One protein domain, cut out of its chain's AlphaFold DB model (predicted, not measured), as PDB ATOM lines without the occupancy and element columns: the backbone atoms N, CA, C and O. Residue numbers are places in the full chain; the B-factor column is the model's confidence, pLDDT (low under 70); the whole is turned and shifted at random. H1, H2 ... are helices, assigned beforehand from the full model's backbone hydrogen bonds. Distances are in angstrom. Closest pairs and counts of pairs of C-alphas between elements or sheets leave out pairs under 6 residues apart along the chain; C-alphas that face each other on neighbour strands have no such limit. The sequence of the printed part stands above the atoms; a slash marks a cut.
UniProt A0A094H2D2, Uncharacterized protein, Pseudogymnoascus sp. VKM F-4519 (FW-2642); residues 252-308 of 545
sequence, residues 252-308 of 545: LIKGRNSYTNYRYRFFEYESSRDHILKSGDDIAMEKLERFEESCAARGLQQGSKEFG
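What this domain is: This is residues 252 to 308 of the 545 residues of an uncharacterized protein of Pseudogymnoascus sp. VKM F-4519 (FW-2642) (UniProt A0A094H2D2). The long helix H1 and the shorter H2 make an open V, a flat helical hairpin that meets at its linked end; residues 298 to 308 fold back from the far end of H2 into the mouth of the V, towards H1. The 57 printed residues hold two named helices, H1 then H2, and no named strand: all helix. The whole is loose, with a radius of gyration of the C-alphas of 13.0 A, and spans 39 by 24 by 12 A.

Where its parts are: Find C-alpha 257 at (70.161, -65.478, 23.667); from there H1, residues 257 to 277, runs 30.4 A. H2, residues 282 to 297, runs 22.3 A and ends at C-alpha 297, (52.594, -72.256, 44.949).

How they stand to each other: Look at residues 273 to 277 of H1 and 284 to 288 of H2: with these alone the helices touch, the closest C-alphas, of Ile 276 and Ala 284, being 6.3 A apart. They form a hairpin, opposite ways at a steep tilt of 36 degrees, only just past shallow. In H1 and H2 every O i to N i+4 pair is within hydrogen-bond range.

The domain as a whole: The C-alphas farthest apart, of Gly 255 and Asp 282, are 39.2 A apart. The printed part has no cut, and the link from H1 to H2 is tight. Residues 278 to 283 stand free. No printed residue is under 70 in pLDDT.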
ATOM      1  N   LEU A 252      59.380 -65.561  25.032       91.88
ATOM      2  CA  LEU A 252      60.737 -65.873  24.583       91.88
ATOM      3  C   LEU A 252      60.782 -66.081  23.066       91.88
ATOM      4  O   LEU A 252      60.370 -67.102  22.530       91.88
ATOM      5  N   ILE A 253      61.379 -65.120  22.364       92.62
ATOM      6  CA  ILE A 253      61.543 -65.183  20.909       92.62
ATOM      7  C   ILE A 253      62.690 -66.138  20.539       92.62
ATOM      8  O   ILE A 253      63.853 -65.902  20.897       92.62
ATOM      9  N   LYS A 254      62.361 -67.183  19.770       94.12
ATOM     10  CA  LYS A 254      63.301 -68.173  19.221       94.12
ATOM     11  C   LYS A 254      64.458 -67.484  18.485       94.12
ATOM     12  O   LYS A 254      64.261 -66.537  17.728       94.12
ATOM     13  N   GLY A 255      65.685 -67.926  18.756       89.44
ATOM     14  CA  GLY A 255      66.914 -67.317  18.224       89.44
ATOM     15  C   GLY A 255      67.503 -66.162  19.052       89.44
ATOM     16  O   GLY A 255      68.644 -65.775  18.804       89.44
ATOM     17  N   ARG A 256      66.809 -65.632  20.075       92.88
ATOM     18  CA  ARG A 256      67.441 -64.725  21.056       92.88
ATOM     19  C   ARG A 256      68.247 -65.507  22.097       92.88
ATOM     20  O   ARG A 256      67.846 -66.580  22.538       92.88
ATOM     21  N   ASN A 257      69.330 -64.904  22.596       88.25
ATOM     22  CA  ASN A 257      70.161 -65.478  23.667       88.25
ATOM     23  C   ASN A 257      69.373 -65.820  24.949       88.25
ATOM     24  O   ASN A 257      69.777 -66.717  25.688       88.25
ATOM     25  N   SER A 258      68.262 -65.124  25.222       84.88
ATOM     26  CA  SER A 258      67.351 -65.455  26.323       84.88
ATOM     27  C   SER A 258      66.705 -66.826  26.120       84.88
ATOM     28  O   SER A 258      66.854 -67.678  26.989       84.88
ATOM     29  N   TYR A 259      66.085 -67.068  24.961       92.00
ATOM     30  CA  TYR A 259      65.474 -68.352  24.599       92.00
ATOM     31  C   TYR A 259      66.478 -69.508  24.741       92.00
ATOM     32  O   TYR A 259      66.199 -70.479  25.435       92.00
ATOM     33  N   THR A 260      67.694 -69.369  24.200       89.38
ATOM     34  CA  THR A 260      68.739 -70.410  24.294       89.38
ATOM     35  C   THR A 260      69.166 -70.709  25.739       89.38
ATOM     36  O   THR A 260      69.382 -71.867  26.091       89.38
ATOM     37  N   ASN A 261      69.278 -69.685  26.594       86.88
ATOM     38  CA  ASN A 261      69.660 -69.834  28.006       86.88
ATOM     39  C   ASN A 261      68.536 -70.480  28.838       86.88
ATOM     40  O   ASN A 261      68.804 -71.376  29.633       86.88
ATOM     41  N   TYR A 262      67.282 -70.072  28.616       88.00
ATOM     42  CA  TYR A 262      66.114 -70.704  29.237       88.00
ATOM     43  C   TYR A 262      65.970 -72.166  28.800       88.00
ATOM     44  O   TYR A 262      65.842 -73.032  29.661       88.00
ATOM     45  N   ARG A 263      66.108 -72.459  27.497       90.31
ATOM     46  CA  ARG A 263      66.079 -73.828  26.957       90.31
ATOM     47  C   ARG A 263      67.131 -74.714  27.616       90.31
ATOM     48  O   ARG A 263      66.810 -75.791  28.100       90.31
ATOM     49  N   TYR A 264      68.377 -74.242  27.701       89.81
ATOM     50  CA  TYR A 264      69.454 -74.984  28.363       89.81
ATOM     51  C   TYR A 264      69.112 -75.340  29.821       89.81
ATOM     52  O   TYR A 264      69.233 -76.497  30.209       89.81
ATOM     53  N   ARG A 265      68.625 -74.370  30.607       84.81
ATOM     54  CA  ARG A 265      68.254 -74.575  32.021       84.81
ATOM     55  C   ARG A 265      67.049 -75.490  32.204       84.81
ATOM     56  O   ARG A 265      67.010 -76.252  33.164       84.81
ATOM     57  N   PHE A 266      66.068 -75.391  31.310       90.12
ATOM     58  CA  PHE A 266      64.891 -76.252  31.311       90.12
ATOM     59  C   PHE A 266      65.308 -77.718  31.137       90.12
ATOM     60  O   PHE A 266      65.011 -78.541  31.996       90.12
ATOM     61  N   PHE A 267      66.097 -78.024  30.102       90.06
ATOM     62  CA  PHE A 267      66.571 -79.388  29.846       90.06
ATOM     63  C   PHE A 267      67.592 -79.898  30.880       90.06
ATOM     64  O   PHE A 267      67.617 -81.094  31.166       90.06
ATOM     65  N   GLU A 268      68.401 -79.020  31.486       86.44
ATOM     66  CA  GLU A 268      69.256 -79.363  32.636       86.44
ATOM     67  C   GLU A 268      68.416 -79.790  33.857       86.44
ATOM     68  O   GLU A 268      68.769 -80.746  34.554       86.44
ATOM     69  N   TYR A 269      67.275 -79.130  34.093       88.06
ATOM     70  CA  TYR A 269      66.320 -79.546  35.119       88.06
ATOM     71  C   TYR A 269      65.635 -80.870  34.765       88.06
ATOM     72  O   TYR A 269      65.713 -81.791  35.572       88.06
ATOM     73  N   GLU A 270      65.044 -80.998  33.570       87.94
ATOM     74  CA  GLU A 270      64.371 -82.234  33.129       87.94
ATOM     75  C   GLU A 270      65.304 -83.447  33.222       87.94
ATOM     76  O   GLU A 270      64.930 -84.465  33.788       87.94
ATOM     77  N   SER A 271      66.565 -83.316  32.793       87.19
ATOM     78  CA  SER A 271      67.560 -84.397  32.906       87.19
ATOM     79  C   SER A 271      67.844 -84.808  34.359       87.19
ATOM     80  O   SER A 271      68.150 -85.969  34.630       87.19
ATOM     81  N   SER A 272      67.761 -83.859  35.300       85.75
ATOM     82  CA  SER A 272      67.909 -84.126  36.740       85.75
ATOM     83  C   SER A 272      66.658 -84.807  37.309       85.75
ATOM     84  O   SER A 272      66.769 -85.762  38.073       85.75
ATOM     85  N   ARG A 273      65.476 -84.319  36.910       87.88
ATOM     86  CA  ARG A 273      64.152 -84.832  37.283       87.88
ATOM     87  C   ARG A 273      63.995 -86.291  36.857       87.88
ATOM     88  O   ARG A 273      63.693 -87.146  37.683       87.88
ATOM     89  N   ASP A 274      64.321 -86.581  35.602       86.75
ATOM     90  CA  ASP A 274      64.339 -87.926  35.027       86.75
ATOM     91  C   ASP A 274      65.238 -88.884  35.807       86.75
ATOM     92  O   ASP A 274      64.862 -90.029  36.042       86.75
ATOM     93  N   HIS A 275      66.425 -88.432  36.223       84.50
ATOM     94  CA  HIS A 275      67.341 -89.254  37.009       84.50
ATOM     95  C   HIS A 275      66.768 -89.580  38.398       84.50
ATOM     96  O   HIS A 275      66.985 -90.683  38.895       84.50
ATOM     97  N   ILE A 276      66.045 -88.649  39.027       85.06
ATOM     98  CA  ILE A 276      65.370 -88.889  40.311       85.06
ATOM     99  C   ILE A 276      64.230 -89.897  40.121       85.06
ATOM    100  O   ILE A 276      64.226 -90.929  40.785       85.06
ATOM    101  N   LEU A 277      63.336 -89.675  39.154       86.62
ATOM    102  CA  LEU A 277      62.212 -90.582  38.874       86.62
ATOM    103  C   LEU A 277      62.679 -91.996  38.482       86.62
ATOM    104  O   LEU A 277      62.109 -92.989  38.921       86.62
ATOM    105  N   LYS A 278      63.767 -92.107  37.709       87.94
ATOM    106  CA  LYS A 278      64.366 -93.395  37.306       87.94
ATOM    107  C   LYS A 278      65.222 -94.045  38.403       87.94
ATOM    108  O   LYS A 278      65.693 -95.162  38.199       87.94
ATOM    109  N   SER A 279      65.448 -93.380  39.541       88.00
ATOM    110  CA  SER A 279      66.241 -93.941  40.647       88.00
ATOM    111  C   SER A 279      65.465 -94.920  41.530       88.00
ATOM    112  O   SER A 279      66.087 -95.803  42.118       88.00
ATOM    113  N   GLY A 280      64.136 -94.775  41.615       86.69
ATOM    114  CA  GLY A 280      63.297 -95.542  42.544       86.69
ATOM    115  C   GLY A 280      63.564 -95.243  44.026       86.69
ATOM    116  O   GLY A 280      63.250 -96.071  44.873       86.69
ATOM    117  N   ASP A 281      64.189 -94.106  44.342       89.44
ATOM    118  CA  ASP A 281      64.394 -93.631  45.713       89.44
ATOM    119  C   ASP A 281      63.174 -92.800  46.140       89.44
ATOM    120  O   ASP A 281      63.023 -91.647  45.729       89.44
ATOM    121  N   ASP A 282      62.291 -93.401  46.943       85.62
ATOM    122  CA  ASP A 282      61.036 -92.786  47.400       85.62
ATOM    123  C   ASP A 282      61.264 -91.437  48.104       85.62
ATOM    124  O   ASP A 282      60.505 -90.493  47.897       85.62
ATOM    125  N   ILE A 283      62.363 -91.303  48.860       82.00
ATOM    126  CA  ILE A 283      62.721 -90.066  49.572       82.00
ATOM    127  C   ILE A 283      63.138 -88.981  48.572       82.00
ATOM    128  O   ILE A 283      62.820 -87.801  48.746       82.00
ATOM    129  N   ALA A 284      63.864 -89.354  47.516       77.69
ATOM    130  CA  ALA A 284      64.230 -88.421  46.455       77.69
ATOM    131  C   ALA A 284      63.007 -87.992  45.622       77.69
ATOM    132  O   ALA A 284      62.931 -86.828  45.223       77.69
ATOM    133  N   MET A 285      62.048 -88.898  45.394       85.94
ATOM    134  CA  MET A 285      60.792 -88.597  44.699       85.94
ATOM    135  C   MET A 285      59.885 -87.671  45.525       85.94
ATOM    136  O   MET A 285      59.470 -86.639  45.006       85.94
ATOM    137  N   GLU A 286      59.675 -87.945  46.815       87.94
ATOM    138  CA  GLU A 286      58.897 -87.076  47.718       87.94
ATOM    139  C   GLU A 286      59.502 -85.660  47.815       87.94
ATOM    140  O   GLU A 286      58.799 -84.647  47.783       87.94
ATOM    141  N   LYS A 287      60.835 -85.558  47.887       85.25
ATOM    142  CA  LYS A 287      61.529 -84.260  47.919       85.25
ATOM    143  C   LYS A 287      61.422 -83.502  46.594       85.25
ATOM    144  O   LYS A 287      61.352 -82.272  46.611       85.25
ATOM    145  N   LEU A 288      61.389 -84.207  45.462       87.44
ATOM    146  CA  LEU A 288      61.127 -83.621  44.146       87.44
ATOM    147  C   LEU A 288      59.674 -83.131  44.028       87.44
ATOM    148  O   LEU A 288      59.454 -82.029  43.534       87.44
ATOM    149  N   GLU A 289      58.702 -83.891  44.530       89.50
ATOM    150  CA  GLU A 289      57.288 -83.501  44.558       89.50
ATOM    151  C   GLU A 289      57.084 -82.221  45.383       89.50
ATOM    152  O   GLU A 289      56.637 -81.207  44.844       89.50
ATOM    153  N   ARG A 290      57.568 -82.191  46.636       86.69
ATOM    154  CA  ARG A 290      57.538 -80.984  47.491       86.69
ATOM    155  C   ARG A 290      58.246 -79.778  46.855       86.69
ATOM    156  O   ARG A 290      57.853 -78.633  47.092       86.69
ATOM    157  N   PHE A 291      59.302 -79.999  46.065       86.88
ATOM    158  CA  PHE A 291      59.967 -78.928  45.315       86.88
ATOM    159  C   PHE A 291      59.062 -78.352  44.219       86.88
ATOM    160  O   PHE A 291      58.951 -77.128  44.099       86.88
ATOM    161  N   GLU A 292      58.432 -79.220  43.426       88.56
ATOM    162  CA  GLU A 292      57.557 -78.835  42.316       88.56
ATOM    163  C   GLU A 292      56.287 -78.139  42.835       88.56
ATOM    164  O   GLU A 292      55.946 -77.062  42.337       88.56
ATOM    165  N   GLU A 293      55.686 -78.635  43.922       88.88
ATOM    166  CA  GLU A 293      54.597 -77.964  44.647       88.88
ATOM    167  C   GLU A 293      55.002 -76.572  45.155       88.88
ATOM    168  O   GLU A 293      54.299 -75.587  44.915       88.88
ATOM    169  N   SER A 294      56.157 -76.450  45.823       79.75
ATOM    170  CA  SER A 294      56.636 -75.162  46.345       79.75
ATOM    171  C   SER A 294      56.971 -74.165  45.229       79.75
ATOM    172  O   SER A 294      56.806 -72.955  45.403       79.75
ATOM    173  N   CYS A 295      57.398 -74.652  44.059       83.88
ATOM    174  CA  CYS A 295      57.560 -73.816  42.873       83.88
ATOM    175  C   CYS A 295      56.206 -73.344  42.332       83.88
ATOM    176  O   CYS A 295      56.042 -72.143  42.100       83.88
ATOM    177  N   ALA A 296      55.231 -74.247  42.187       85.00
ATOM    178  CA  ALA A 296      53.888 -73.926  41.710       85.00
ATOM    179  C   ALA A 296      53.181 -72.911  42.627       85.00
ATOM    180  O   ALA A 296      52.724 -71.870  42.153       85.00
ATOM    181  N   ALA A 297      53.193 -73.141  43.944       84.44
ATOM    182  CA  ALA A 297      52.594 -72.256  44.949       84.44
ATOM    183  C   ALA A 297      53.201 -70.838  44.964       84.44
ATOM    184  O   ALA A 297      52.542 -69.880  45.368       84.44
ATOM    185  N   ARG A 298      54.453 -70.687  44.515       83.50
ATOM    186  CA  ARG A 298      55.163 -69.399  44.414       83.50
ATOM    187  C   ARG A 298      55.131 -68.788  43.007       83.50
ATOM    188  O   ARG A 298      55.768 -67.759  42.792       83.50
ATOM    189  N   GLY A 299      54.463 -69.422  42.039       88.06
ATOM    190  CA  GLY A 299      54.486 -69.007  40.631       88.06
ATOM    191  C   GLY A 299      55.880 -69.066  39.985       88.06
ATOM    192  O   GLY A 299      56.147 -68.353  39.015       88.06
ATOM    193  N   LEU A 300      56.799 -69.877  40.523       86.62
ATOM    194  CA  LEU A 300      58.177 -69.982  40.039       86.62
ATOM    195  C   LEU A 300      58.239 -70.819  38.761       86.62
ATOM    196  O   LEU A 300      58.411 -72.035  38.792       86.62
ATOM    197  N   GLN A 301      58.158 -70.139  37.621       81.94
ATOM    198  CA  GLN A 301      58.271 -70.766  36.308       81.94
ATOM    199  C   GLN A 301      59.639 -71.439  36.110       81.94
ATOM    200  O   GLN A 301      60.696 -70.842  36.359       81.94
ATOM    201  N   GLN A 302      59.615 -72.681  35.624       80.44
ATOM    202  CA  GLN A 302      60.789 -73.511  35.353       80.44
ATOM    203  C   GLN A 302      61.803 -72.785  34.448       80.44
ATOM    204  O   GLN A 302      61.453 -71.994  33.576       80.44
ATOM    205  N   GLY A 303      63.101 -72.992  34.680       72.69
ATOM    206  CA  GLY A 303      64.171 -72.343  33.903       72.69
ATOM    207  C   GLY A 303      64.397 -70.842  34.176       72.69
ATOM    208  O   GLY A 303      65.455 -70.321  33.794       72.69
ATOM    209  N   SER A 304      63.488 -70.158  34.887       77.69
ATOM    210  CA  SER A 304      63.681 -68.769  35.335       77.69
ATOM    211  C   SER A 304      64.908 -68.606  36.240       77.69
ATOM    212  O   SER A 304      65.513 -69.566  36.738       77.69
ATOM    213  N   LYS A 305      65.348 -67.360  36.438       77.56
ATOM    214  CA  LYS A 305      66.481 -67.071  37.329       77.56
ATOM    215  C   LYS A 305      66.074 -67.260  38.792       77.56
ATOM    216  O   LYS A 305      66.904 -67.659  39.606       77.56
ATOM    217  N   GLU A 306      64.813 -67.007  39.083       79.12
ATOM    218  CA  GLU A 306      64.147 -67.081  40.370       79.12
ATOM    219  C   GLU A 306      64.025 -68.558  40.767       79.12
ATOM    220  O   GLU A 306      64.589 -68.951  41.787       79.12
ATOM    221  N   PHE A 307      63.491 -69.406  39.879       84.06
ATOM    222  CA  PHE A 307      63.519 -70.872  39.997       84.06
ATOM    223  C   PHE A 307      64.947 -71.416  40.158       84.06
ATOM    224  O   PHE A 307      65.234 -72.165  41.084       84.06
ATOM    225  N   GLY A 308      65.893 -70.979  39.316       78.00
ATOM    226  CA  GLY A 308      67.301 -71.387  39.416       78.00
ATOM    227  C   GLY A 308      68.044 -70.860  40.655       78.00
ATOM    228  O   GLY A 308      69.159 -71.310  40.935       78.00
TER     229      GLY A 308